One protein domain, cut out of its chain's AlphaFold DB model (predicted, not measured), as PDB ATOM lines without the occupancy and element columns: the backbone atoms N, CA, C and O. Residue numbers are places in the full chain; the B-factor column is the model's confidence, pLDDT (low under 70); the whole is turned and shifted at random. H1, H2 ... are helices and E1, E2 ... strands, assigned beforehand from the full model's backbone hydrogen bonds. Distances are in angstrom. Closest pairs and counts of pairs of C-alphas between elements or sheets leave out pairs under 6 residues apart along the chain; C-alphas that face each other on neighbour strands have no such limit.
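What this domain is: This is residues 195 to 270 of the 280 residues of an uncharacterized protein of Bifidobacterium dentium (UniProt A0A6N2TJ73). A small, strongly twisted sheet of four short strands sits in the middle, with the helical hairpin H1 and H2 towards one end of the long axis and the short helix H3 at the other. After the last strand, residues 259 to 270 hold no named element and fold back in a short antiparallel pairing, residues 263 to 264 with 268 to 269. The printed part has 76 residues, in the order E1 H1 H2 E2 H3 E3 E4; the class is mixed, and the mixed sheet runs E2 E1 E4 E3. It is compact, with a radius of gyration of the C-alphas of 12.4 A and spans of 35 by 25 by 17 A.

How they stand to each other: Begin at the inner strand E1, residues 195 to 198. Its antiparallel neighbour is E2, residues 229 to 232, with N 196 and O 230 3.0 A apart. Its parallel neighbour is E4, residues 255 to 258, with N 197 and O 256 2.8 A apart. E4 forms a hairpin with the edge strand E3, residues 246 to 250; N 257 and O 247 are 2.8 A apart. H1, residues 203 to 212, touches H2, residues 215 to 228, at a shallow tilt of 20 degrees, opposite ways; their closest C-alphas, Leu 210 and Gln 218, are 4.5 A apart. H2 is on the sheet; its closest C-alpha to E1 is Tyr 228, 5.6 A from that of Val 197. H3, residues 234 to 242, is on the face opposite H1, over none of the strands; the C-alphas of Leu 240 and Ile 246 are its closest to E3, 6.4 A. E2, H3 and E3 make a split strand-helix-strand unit, two strands of one sheet that are not neighbours, with a helix between them along the chain and with E1 and E4 between them in the sheet; its crossover is right-handed. In H1 and H3 every O i to N i+4 pair is within hydrogen-bond range, in H2 8 of 10.

Where its parts are: Find C-alpha 195 at (-42.382, -41.572, -46.996), where E1 begins. H1 is 14.3 A long, H2 20.0 A, H3 12.0 A and E3 12.2 A. E4 ends at C-alpha 258, (-43.680, -50.951, -44.480).

The domain as a whole: The two C-alphas farthest apart, Asn 214 and Asn 235, are 36.0 A apart. The printed part has no cut, the links between named elements are tight, and no printed residue is under 70 in pLDDT.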
ATOM      1  N   ASN A 195     -43.631 -40.894 -47.313       92.38
ATOM      2  CA  ASN A 195     -42.382 -41.572 -46.996       92.38
ATOM      3  C   ASN A 195     -42.641 -42.663 -45.962       92.38
ATOM      4  O   ASN A 195     -43.111 -42.373 -44.862       92.38
ATOM      5  N   VAL A 196     -42.288 -43.895 -46.312       94.81
ATOM      6  CA  VAL A 196     -42.333 -45.048 -45.409       94.81
ATOM      7  C   VAL A 196     -40.932 -45.620 -45.236       94.81
ATOM      8  O   VAL A 196     -40.152 -45.686 -46.189       94.81
ATOM      9  N   VAL A 197     -40.592 -46.017 -44.016       96.44
ATOM     10  CA  VAL A 197     -39.357 -46.741 -43.700       96.44
ATOM     11  C   VAL A 197     -39.535 -48.205 -44.092       96.44
ATOM     12  O   VAL A 197     -40.615 -48.764 -43.938       96.44
ATOM     13  N   VAL A 198     -38.491 -48.838 -44.620       96.19
ATOM     14  CA  VAL A 198     -38.543 -50.239 -45.064       96.19
ATOM     15  C   VAL A 198     -37.535 -51.101 -44.316       96.19
ATOM     16  O   VAL A 198     -36.450 -50.635 -43.960       96.19
ATOM     17  N   HIS A 199     -37.857 -52.383 -44.146       93.75
ATOM     18  CA  HIS A 199     -36.940 -53.370 -43.578       93.75
ATOM     19  C   HIS A 199     -35.779 -53.662 -44.534       93.75
ATOM     20  O   HIS A 199     -35.887 -54.486 -45.439       93.75
ATOM     21  N   TYR A 200     -34.654 -52.972 -44.345       95.31
ATOM     22  CA  TYR A 200     -33.444 -53.196 -45.128       95.31
ATOM     23  C   TYR A 200     -32.175 -52.906 -44.317       95.31
ATOM     24  O   TYR A 200     -32.102 -51.924 -43.575       95.31
ATOM     25  N   GLY A 201     -31.145 -53.739 -44.482       92.44
ATOM     26  CA  GLY A 201     -29.823 -53.524 -43.893       92.44
ATOM     27  C   GLY A 201     -29.857 -53.312 -42.375       92.44
ATOM     28  O   GLY A 201     -30.245 -54.195 -41.617       92.44
ATOM     29  N   ARG A 202     -29.403 -52.137 -41.915       93.56
ATOM     30  CA  ARG A 202     -29.260 -51.808 -40.483       93.56
ATOM     31  C   ARG A 202     -30.427 -50.999 -39.912       93.56
ATOM     32  O   ARG A 202     -30.272 -50.424 -38.834       93.56
ATOM     33  N   VAL A 203     -31.568 -50.940 -40.600       94.06
ATOM     34  CA  VAL A 203     -32.717 -50.118 -40.186       94.06
ATOM     35  C   VAL A 203     -33.166 -50.396 -38.748       94.06
ATOM     36  O   VAL A 203     -33.358 -49.448 -37.994       94.06
ATOM     37  N   GLU A 204     -33.185 -51.659 -38.312       93.25
ATOM     38  CA  GLU A 204     -33.605 -52.044 -36.954       93.25
ATOM     39  C   GLU A 204     -32.744 -51.399 -35.867       93.25
ATOM     40  O   GLU A 204     -33.238 -50.930 -34.846       93.25
ATOM     41  N   LYS A 205     -31.435 -51.280 -36.116       92.94
ATOM     42  CA  LYS A 205     -30.515 -50.603 -35.197       92.94
ATOM     43  C   LYS A 205     -30.811 -49.104 -35.111       92.94
ATOM     44  O   LYS A 205     -30.598 -48.489 -34.068       92.94
ATOM     45  N   HIS A 206     -31.241 -48.493 -36.213       93.06
ATOM     46  CA  HIS A 206     -31.622 -47.083 -36.234       93.06
ATOM     47  C   HIS A 206     -32.973 -46.869 -35.539       93.06
ATOM     48  O   HIS A 206     -33.081 -45.930 -34.754       93.06
ATOM     49  N   MET A 207     -33.937 -47.772 -35.733       92.06
ATOM     50  CA  MET A 207     -35.221 -47.765 -35.021       92.06
ATOM     51  C   MET A 207     -35.038 -47.957 -33.510       92.06
ATOM     52  O   MET A 207     -35.579 -47.186 -32.723       92.06
ATOM     53  N   GLU A 208     -34.184 -48.890 -33.076       91.00
ATOM     54  CA  GLU A 208     -33.891 -49.079 -31.649       91.00
ATOM     55  C   GLU A 208     -33.274 -47.819 -31.018       91.00
ATOM     56  O   GLU A 208     -33.664 -47.400 -29.925       91.00
ATOM     57  N   ARG A 209     -32.332 -47.177 -31.722       90.31
ATOM     58  CA  ARG A 209     -31.711 -45.919 -31.273       90.31
ATOM     59  C   ARG A 209     -32.699 -44.760 -31.233       90.31
ATOM     60  O   ARG A 209     -32.534 -43.873 -30.403       90.31
ATOM     61  N   LEU A 210     -33.698 -44.760 -32.108       91.00
ATOM     62  CA  LEU A 210     -34.759 -43.767 -32.082       91.00
ATOM     63  C   LEU A 210     -35.660 -43.943 -30.851       91.00
ATOM     64  O   LEU A 210     -35.992 -42.966 -30.187       91.00
ATOM     65  N   SER A 211     -36.006 -45.181 -30.500       87.56
ATOM     66  CA  SER A 211     -36.899 -45.443 -29.366       87.56
ATOM     67  C   SER A 211     -36.208 -45.322 -28.004       87.56
ATOM     68  O   SER A 211     -36.842 -44.930 -27.029       87.56
ATOM     69  N   ARG A 212     -34.917 -45.669 -27.905       87.94
ATOM     70  CA  ARG A 212     -34.183 -45.743 -26.621       87.94
ATOM     71  C   ARG A 212     -33.147 -44.637 -26.410       87.94
ATOM     72  O   ARG A 212     -32.630 -44.501 -25.304       87.94
ATOM     73  N   GLY A 213     -32.787 -43.904 -27.462       85.44
ATOM     74  CA  GLY A 213     -31.729 -42.898 -27.416       85.44
ATOM     75  C   GLY A 213     -32.169 -41.587 -26.771       85.44
ATOM     76  O   GLY A 213     -33.352 -41.266 -26.687       85.44
ATOM     77  N   ASN A 214     -31.193 -40.779 -26.358       91.38
ATOM     78  CA  ASN A 214     -31.463 -39.385 -25.987       91.38
ATOM     79  C   ASN A 214     -31.822 -38.539 -27.227       91.38
ATOM     80  O   ASN A 214     -31.539 -38.938 -28.353       91.38
ATOM     81  N   LEU A 215     -32.358 -37.326 -27.040       89.69
ATOM     82  CA  LEU A 215     -32.767 -36.438 -28.146       89.69
ATOM     83  C   LEU A 215     -31.711 -36.300 -29.258       89.69
ATOM     84  O   LEU A 215     -32.034 -36.344 -30.442       89.69
ATOM     85  N   ARG A 216     -30.424 -36.165 -28.907       92.00
ATOM     86  CA  ARG A 216     -29.345 -36.035 -29.901       92.00
ATOM     87  C   ARG A 216     -29.169 -37.317 -30.718       92.00
ATOM     88  O   ARG A 216     -28.932 -37.248 -31.923       92.00
ATOM     89  N   GLU A 217     -29.268 -38.472 -30.072       91.56
ATOM     90  CA  GLU A 217     -29.208 -39.780 -30.727       91.56
ATOM     91  C   GLU A 217     -30.441 -40.047 -31.586       91.56
ATOM     92  O   GLU A 217     -30.283 -40.558 -32.693       91.56
ATOM     93  N   GLN A 218     -31.624 -39.630 -31.130       91.50
ATOM     94  CA  GLN A 218     -32.871 -39.703 -31.888       91.50
ATOM     95  C   GLN A 218     -32.773 -38.900 -33.185       91.50
ATOM     96  O   GLN A 218     -32.989 -39.445 -34.264       91.50
ATOM     97  N   PHE A 219     -32.322 -37.640 -33.126       91.94
ATOM     98  CA  PHE A 219     -32.104 -36.837 -34.334       91.94
ATOM     99  C   PHE A 219     -31.052 -37.442 -35.273       91.94
ATOM    100  O   PHE A 219     -31.193 -37.362 -36.495       91.94
ATOM    101  N   ALA A 220     -29.994 -38.053 -34.733       92.94
ATOM    102  CA  ALA A 220     -29.004 -38.749 -35.551       92.94
ATOM    103  C   ALA A 220     -29.593 -40.002 -36.221       92.94
ATOM    104  O   ALA A 220     -29.304 -40.255 -37.389       92.94
ATOM    105  N   ALA A 221     -30.428 -40.761 -35.506       92.94
ATOM    106  CA  ALA A 221     -31.131 -41.920 -36.041       92.94
ATOM    107  C   ALA A 221     -32.130 -41.516 -37.134       92.94
ATOM    108  O   ALA A 221     -32.101 -42.116 -38.202       92.94
ATOM    109  N   LEU A 222     -32.913 -40.449 -36.936       92.38
ATOM    110  CA  LEU A 222     -33.834 -39.909 -37.947       92.38
ATOM    111  C   LEU A 222     -33.127 -39.573 -39.259       92.38
ATOM    112  O   LEU A 222     -33.604 -39.943 -40.328       92.38
ATOM    113  N   ARG A 223     -31.968 -38.906 -39.191       92.62
ATOM    114  CA  ARG A 223     -31.169 -38.603 -40.389       92.62
ATOM    115  C   ARG A 223     -30.712 -39.870 -41.105       92.62
ATOM    116  O   ARG A 223     -30.732 -39.904 -42.324       92.62
ATOM    117  N   GLN A 224     -30.328 -40.903 -40.357       94.00
ATOM    118  CA  GLN A 224     -29.910 -42.185 -40.932       94.00
ATOM    119  C   GLN A 224     -31.093 -42.964 -41.524       94.00
ATOM    120  O   GLN A 224     -30.935 -43.597 -42.560       94.00
ATOM    121  N   LEU A 225     -32.282 -42.889 -40.917       94.31
ATOM    122  CA  LEU A 225     -33.502 -43.538 -41.414       94.31
ATOM    123  C   LEU A 225     -33.969 -42.992 -42.770       94.31
ATOM    124  O   LEU A 225     -34.641 -43.718 -43.498       94.31
ATOM    125  N   GLN A 226     -33.578 -41.768 -43.152       92.94
ATOM    126  CA  GLN A 226     -33.886 -41.217 -44.479       92.94
ATOM    127  C   GLN A 226     -33.361 -42.120 -45.606       92.94
ATOM    128  O   GLN A 226     -34.081 -42.361 -46.577       92.94
ATOM    129  N   ASP A 227     -32.175 -42.713 -45.441       94.81
ATOM    130  CA  ASP A 227     -31.600 -43.639 -46.425       94.81
ATOM    131  C   ASP A 227     -32.377 -44.961 -46.518       94.81
ATOM    132  O   ASP A 227     -32.347 -45.636 -47.548       94.81
ATOM    133  N   TYR A 228     -33.130 -45.314 -45.476       96.38
ATOM    134  CA  TYR A 228     -33.982 -46.504 -45.413       96.38
ATOM    135  C   TYR A 228     -35.453 -46.188 -45.697       96.38
ATOM    136  O   TYR A 228     -36.316 -47.021 -45.435       96.38
ATOM    137  N   SER A 229     -35.753 -45.008 -46.245       94.88
ATOM    138  CA  SER A 229     -37.111 -44.624 -46.630       94.88
ATOM    139  C   SER A 229     -37.360 -44.775 -48.134       94.88
ATOM    140  O   SER A 229     -36.441 -44.690 -48.960       94.88
ATOM    141  N   VAL A 230     -38.618 -45.030 -48.490       93.62
ATOM    142  CA  VAL A 230     -39.131 -45.015 -49.862       93.62
ATOM    143  C   VAL A 230     -40.284 -44.023 -49.937       93.62
ATOM    144  O   VAL A 230     -41.145 -44.000 -49.063       93.62
ATOM    145  N   SER A 231     -40.284 -43.212 -50.993       91.50
ATOM    146  CA  SER A 231     -41.377 -42.298 -51.319       91.50
ATOM    147  C   SER A 231     -42.399 -43.041 -52.172       91.50
ATOM    148  O   SER A 231     -42.045 -43.514 -53.252       91.50
ATOM    149  N   LEU A 232     -43.625 -43.164 -51.674       90.50
ATOM    150  CA  LEU A 232     -44.750 -43.803 -52.354       90.50
ATOM    151  C   LEU A 232     -45.696 -42.742 -52.905       90.50
ATOM    152  O   LEU A 232     -45.949 -41.731 -52.243       90.50
ATOM    153  N   PHE A 233     -46.252 -42.989 -54.088       86.50
ATOM    154  CA  PHE A 233     -47.349 -42.176 -54.604       86.50
ATOM    155  C   PHE A 233     -48.630 -42.418 -53.790       86.50
ATOM    156  O   PHE A 233     -48.824 -43.499 -53.234       86.50
ATOM    157  N   ASP A 234     -49.537 -41.437 -53.741       86.12
ATOM    158  CA  ASP A 234     -50.787 -41.514 -52.964       86.12
ATOM    159  C   ASP A 234     -51.590 -42.803 -53.225       86.12
ATOM    160  O   ASP A 234     -52.155 -43.388 -52.304       86.12
ATOM    161  N   ASN A 235     -51.658 -43.260 -54.478       85.88
ATOM    162  CA  ASN A 235     -52.366 -44.484 -54.860       85.88
ATOM    163  C   ASN A 235     -51.671 -45.754 -54.343       85.88
ATOM    164  O   ASN A 235     -52.349 -46.680 -53.898       85.88
ATOM    165  N   GLU A 236     -50.340 -45.802 -54.387       88.81
ATOM    166  CA  GLU A 236     -49.551 -46.915 -53.849       88.81
ATOM    167  C   GLU A 236     -49.675 -46.973 -52.328       88.81
ATOM    168  O   GLU A 236     -49.936 -48.040 -51.776       88.81
ATOM    169  N   TYR A 237     -49.549 -45.816 -51.668       91.25
ATOM    170  CA  TYR A 237     -49.697 -45.694 -50.224       91.25
ATOM    171  C   TYR A 237     -51.076 -46.176 -49.773       91.25
ATOM    172  O   TYR A 237     -51.151 -47.058 -48.927       91.25
ATOM    173  N   ARG A 238     -52.163 -45.668 -50.376       90.00
ATOM    174  CA  ARG A 238     -53.535 -46.086 -50.027       90.00
ATOM    175  C   ARG A 238     -53.753 -47.582 -50.222       90.00
ATOM    176  O   ARG A 238     -54.298 -48.224 -49.340       90.00
ATOM    177  N   SER A 239     -53.287 -48.143 -51.338       90.81
ATOM    178  CA  SER A 239     -53.408 -49.583 -51.608       90.81
ATOM    179  C   SER A 239     -52.696 -50.440 -50.553       90.81
ATOM    180  O   SER A 239     -53.214 -51.471 -50.129       90.81
ATOM    181  N   LEU A 240     -51.508 -50.015 -50.111       92.69
ATOM    182  CA  LEU A 240     -50.740 -50.704 -49.073       92.69
ATOM    183  C   LEU A 240     -51.355 -50.520 -47.677       92.69
ATOM    184  O   LEU A 240     -51.434 -51.480 -46.914       92.69
ATOM    185  N   ASP A 241     -51.825 -49.316 -47.364       92.38
ATOM    186  CA  ASP A 241     -52.479 -48.970 -46.098       92.38
ATOM    187  C   ASP A 241     -53.803 -49.734 -45.918       92.38
ATOM    188  O   ASP A 241     -54.018 -50.375 -44.890       92.38
ATOM    189  N   GLU A 242     -54.640 -49.805 -46.961       92.31
ATOM    190  CA  GLU A 242     -55.886 -50.592 -46.978       92.31
ATOM    191  C   GLU A 242     -55.649 -52.094 -46.742       92.31
ATOM    192  O   GLU A 242     -56.517 -52.793 -46.216       92.31
ATOM    193  N   ARG A 243     -54.463 -52.599 -47.103       92.06
ATOM    194  CA  ARG A 243     -54.039 -53.990 -46.869       92.06
ATOM    195  C   ARG A 243     -53.372 -54.194 -45.504       92.06
ATOM    196  O   ARG A 243     -52.954 -55.310 -45.205       92.06
ATOM    197  N   GLY A 244     -53.245 -53.145 -44.689       91.06
ATOM    198  CA  GLY A 244     -52.548 -53.190 -43.403       91.06
ATOM    199  C   GLY A 244     -51.038 -53.414 -43.536       91.06
ATOM    200  O   GLY A 244     -50.404 -53.921 -42.611       91.06
ATOM    201  N   ALA A 245     -50.452 -53.082 -44.690       93.75
ATOM    202  CA  ALA A 245     -49.026 -53.259 -44.950       93.75
ATOM    203  C   ALA A 245     -48.164 -52.128 -44.369       93.75
ATOM    204  O   ALA A 245     -46.941 -52.247 -44.372       93.75
ATOM    205  N   ILE A 246     -48.774 -51.040 -43.893       95.50
ATOM    206  CA  ILE A 246     -48.090 -49.877 -43.327       95.50
ATOM    207  C   ILE A 246     -48.496 -49.741 -41.857       95.50
ATOM    208  O   ILE A 246     -49.682 -49.719 -41.537       95.50
ATOM    209  N   THR A 247     -47.515 -49.651 -40.962       94.56
ATOM    210  CA  THR A 247     -47.726 -49.490 -39.516       94.56
ATOM    211  C   THR A 247     -47.085 -48.204 -39.013       94.56
ATOM    212  O   THR A 247     -46.023 -47.797 -39.483       94.56
ATOM    213  N   LEU A 248     -47.728 -47.538 -38.054       92.62
ATOM    214  CA  LEU A 248     -47.128 -46.420 -37.327       92.62
ATOM    215  C   LEU A 248     -46.270 -46.985 -36.188       92.62
ATOM    216  O   LEU A 248     -46.803 -47.482 -35.202       92.62
ATOM    217  N   GLU A 249     -44.948 -46.910 -36.325       89.06
ATOM    218  CA  GLU A 249     -43.995 -47.475 -35.352       89.06
ATOM    219  C   GLU A 249     -43.522 -46.456 -34.312       89.06
ATOM    220  O   GLU A 249     -43.036 -46.818 -33.240       89.06
ATOM    221  N   ASN A 250     -43.620 -45.161 -34.621       86.19
ATOM    222  CA  ASN A 250     -43.236 -44.096 -33.701       86.19
ATOM    223  C   ASN A 250     -44.177 -42.895 -33.847       86.19
ATOM    224  O   ASN A 250     -44.167 -42.222 -34.879       86.19
ATOM    225  N   GLU A 251     -44.971 -42.624 -32.809       85.56
ATOM    226  CA  GLU A 251     -45.935 -41.515 -32.784       85.56
ATOM    227  C   GLU A 251     -45.250 -40.147 -32.662       85.56
ATOM    228  O   GLU A 251     -45.647 -39.209 -33.351       85.56
ATOM    229  N   ASP A 252     -44.186 -40.044 -31.857       84.94
ATOM    230  CA  ASP A 252     -43.488 -38.779 -31.574       84.94
ATOM    231  C   ASP A 252     -42.940 -38.110 -32.844       84.94
ATOM    232  O   ASP A 252     -42.975 -36.885 -32.989       84.94
ATOM    233  N   PHE A 253     -42.432 -38.920 -33.777       86.62
ATOM    234  CA  PHE A 253     -41.845 -38.468 -35.039       86.62
ATOM    235  C   PHE A 253     -42.692 -38.820 -36.269       86.62
ATOM    236  O   PHE A 253     -42.294 -38.485 -37.385       86.62
ATOM    237  N   GLY A 254     -43.842 -39.477 -36.085       89.44
ATOM    238  CA  GLY A 254     -44.744 -39.870 -37.170       89.44
ATOM    239  C   GLY A 254     -44.102 -40.826 -38.179       89.44
ATOM    240  O   GLY A 254     -44.184 -40.588 -39.385       89.44
ATOM    241  N   ILE A 255     -43.416 -41.871 -37.704       92.19
ATOM    242  CA  ILE A 255     -42.708 -42.815 -38.580       92.19
ATOM    243  C   ILE A 255     -43.599 -43.987 -38.947       92.19
ATOM    244  O   ILE A 255     -43.935 -44.822 -38.106       92.19
ATOM    245  N   TYR A 256     -43.882 -44.073 -40.239       94.88
ATOM    246  CA  TYR A 256     -44.572 -45.192 -40.856       94.88
ATOM    247  C   TYR A 256     -43.561 -46.201 -41.392       94.88
ATOM    248  O   TYR A 256     -42.587 -45.815 -42.045       94.88
ATOM    249  N   MET A 257     -43.795 -47.484 -41.139       95.19
ATOM    250  CA  MET A 257     -42.956 -48.585 -41.589       95.19
ATOM    251  C   MET A 257     -43.752 -49.530 -42.483       95.19
ATOM    252  O   MET A 257     -44.909 -49.840 -42.215       95.19
ATOM    253  N   LEU A 258     -43.126 -49.967 -43.567       95.94
ATOM    254  CA  LEU A 258     -43.680 -50.951 -44.480       95.94
ATOM    255  C   LEU A 258     -43.350 -52.356 -43.979       95.94
ATOM    256  O   LEU A 258     -42.184 -52.667 -43.733       95.94
ATOM    257  N   ASN A 259     -44.357 -53.221 -43.923       93.94
ATOM    258  CA  ASN A 259     -44.204 -54.634 -43.619       93.94
ATOM    259  C   ASN A 259     -43.183 -55.290 -44.569       93.94
ATOM    260  O   ASN A 259     -43.227 -55.114 -45.790       93.94
ATOM    261  N   LYS A 260     -42.276 -56.086 -43.993       92.62
ATOM    262  CA  LYS A 260     -41.208 -56.813 -44.697       92.62
ATOM    263  C   LYS A 260     -41.697 -57.641 -45.890       92.62
ATOM    264  O   LYS A 260     -40.966 -57.769 -46.865       92.62
ATOM    265  N   ASP A 261     -42.920 -58.172 -45.845       92.31
ATOM    266  CA  ASP A 261     -43.455 -59.030 -46.910       92.31
ATOM    267  C   ASP A 261     -43.654 -58.249 -48.221       92.31
ATOM    268  O   ASP A 261     -43.548 -58.821 -49.312       92.31
ATOM    269  N   TYR A 262     -43.843 -56.929 -48.105       92.94
ATOM    270  CA  TYR A 262     -44.013 -55.980 -49.203       92.94
ATOM    271  C   TYR A 262     -42.698 -55.319 -49.641       92.94
ATOM    272  O   TYR A 262     -42.715 -54.378 -50.436       92.94
ATOM    273  N   TYR A 263     -41.546 -55.800 -49.159       93.56
ATOM    274  CA  TYR A 263     -40.234 -55.326 -49.592       93.56
ATOM    275  C   TYR A 263     -39.338 -56.485 -50.040       93.56
ATOM    276  O   TYR A 263     -38.867 -57.286 -49.237       93.56
ATOM    277  N   LYS A 264     -39.077 -56.568 -51.346       91.44
ATOM    278  CA  LYS A 264     -38.230 -57.591 -51.969       91.44
ATOM    279  C   LYS A 264     -36.794 -57.101 -52.145       91.44
ATOM    280  O   LYS A 264     -36.554 -55.934 -52.464       91.44
ATOM    281  N   GLU A 265     -35.827 -57.997 -51.984       87.44
ATOM    282  CA  GLU A 265     -34.401 -57.673 -52.122       87.44
ATOM    283  C   GLU A 265     -33.991 -57.451 -53.590       87.44
ATOM    284  O   GLU A 265     -32.968 -56.834 -53.889       87.44
ATOM    285  N   GLU A 266     -34.799 -57.914 -54.537       85.12
ATOM    286  CA  GLU A 266     -34.519 -57.808 -55.965       85.12
ATOM    287  C   GLU A 266     -35.005 -56.481 -56.566       85.12
ATOM    288  O   GLU A 266     -34.315 -55.917 -57.412       85.12
ATOM    289  N   TYR A 267     -36.160 -55.954 -56.131       83.88
ATOM    290  CA  TYR A 267     -36.792 -54.754 -56.721       83.88
ATOM    291  C   TYR A 267     -37.344 -53.735 -55.699       83.88
ATOM    292  O   TYR A 267     -37.629 -52.583 -56.043       83.88
ATOM    293  N   GLY A 268     -37.372 -54.063 -54.404       91.44
ATOM    294  CA  GLY A 268     -37.846 -53.181 -53.334       91.44
ATOM    295  C   GLY A 268     -39.347 -53.303 -53.079       91.44
ATOM    296  O   GLY A 268     -39.850 -54.409 -52.933       91.44
ATOM    297  N   VAL A 269     -40.047 -52.170 -52.965       91.50
ATOM    298  CA  VAL A 269     -41.474 -52.145 -52.601       91.50
ATOM    299  C   VAL A 269     -42.316 -52.847 -53.659       91.50
ATOM    300  O   VAL A 269     -42.133 -52.610 -54.854       91.50
ATOM    301  N   VAL A 270     -43.256 -53.667 -53.202       90.94
ATOM    302  CA  VAL A 270     -44.290 -54.295 -54.024       90.94
ATOM    303  C   VAL A 270     -45.662 -53.913 -53.506       90.94
ATOM    304  O   VAL A 270     -45.853 -53.786 -52.304       90.94
TER     305      VAL A 270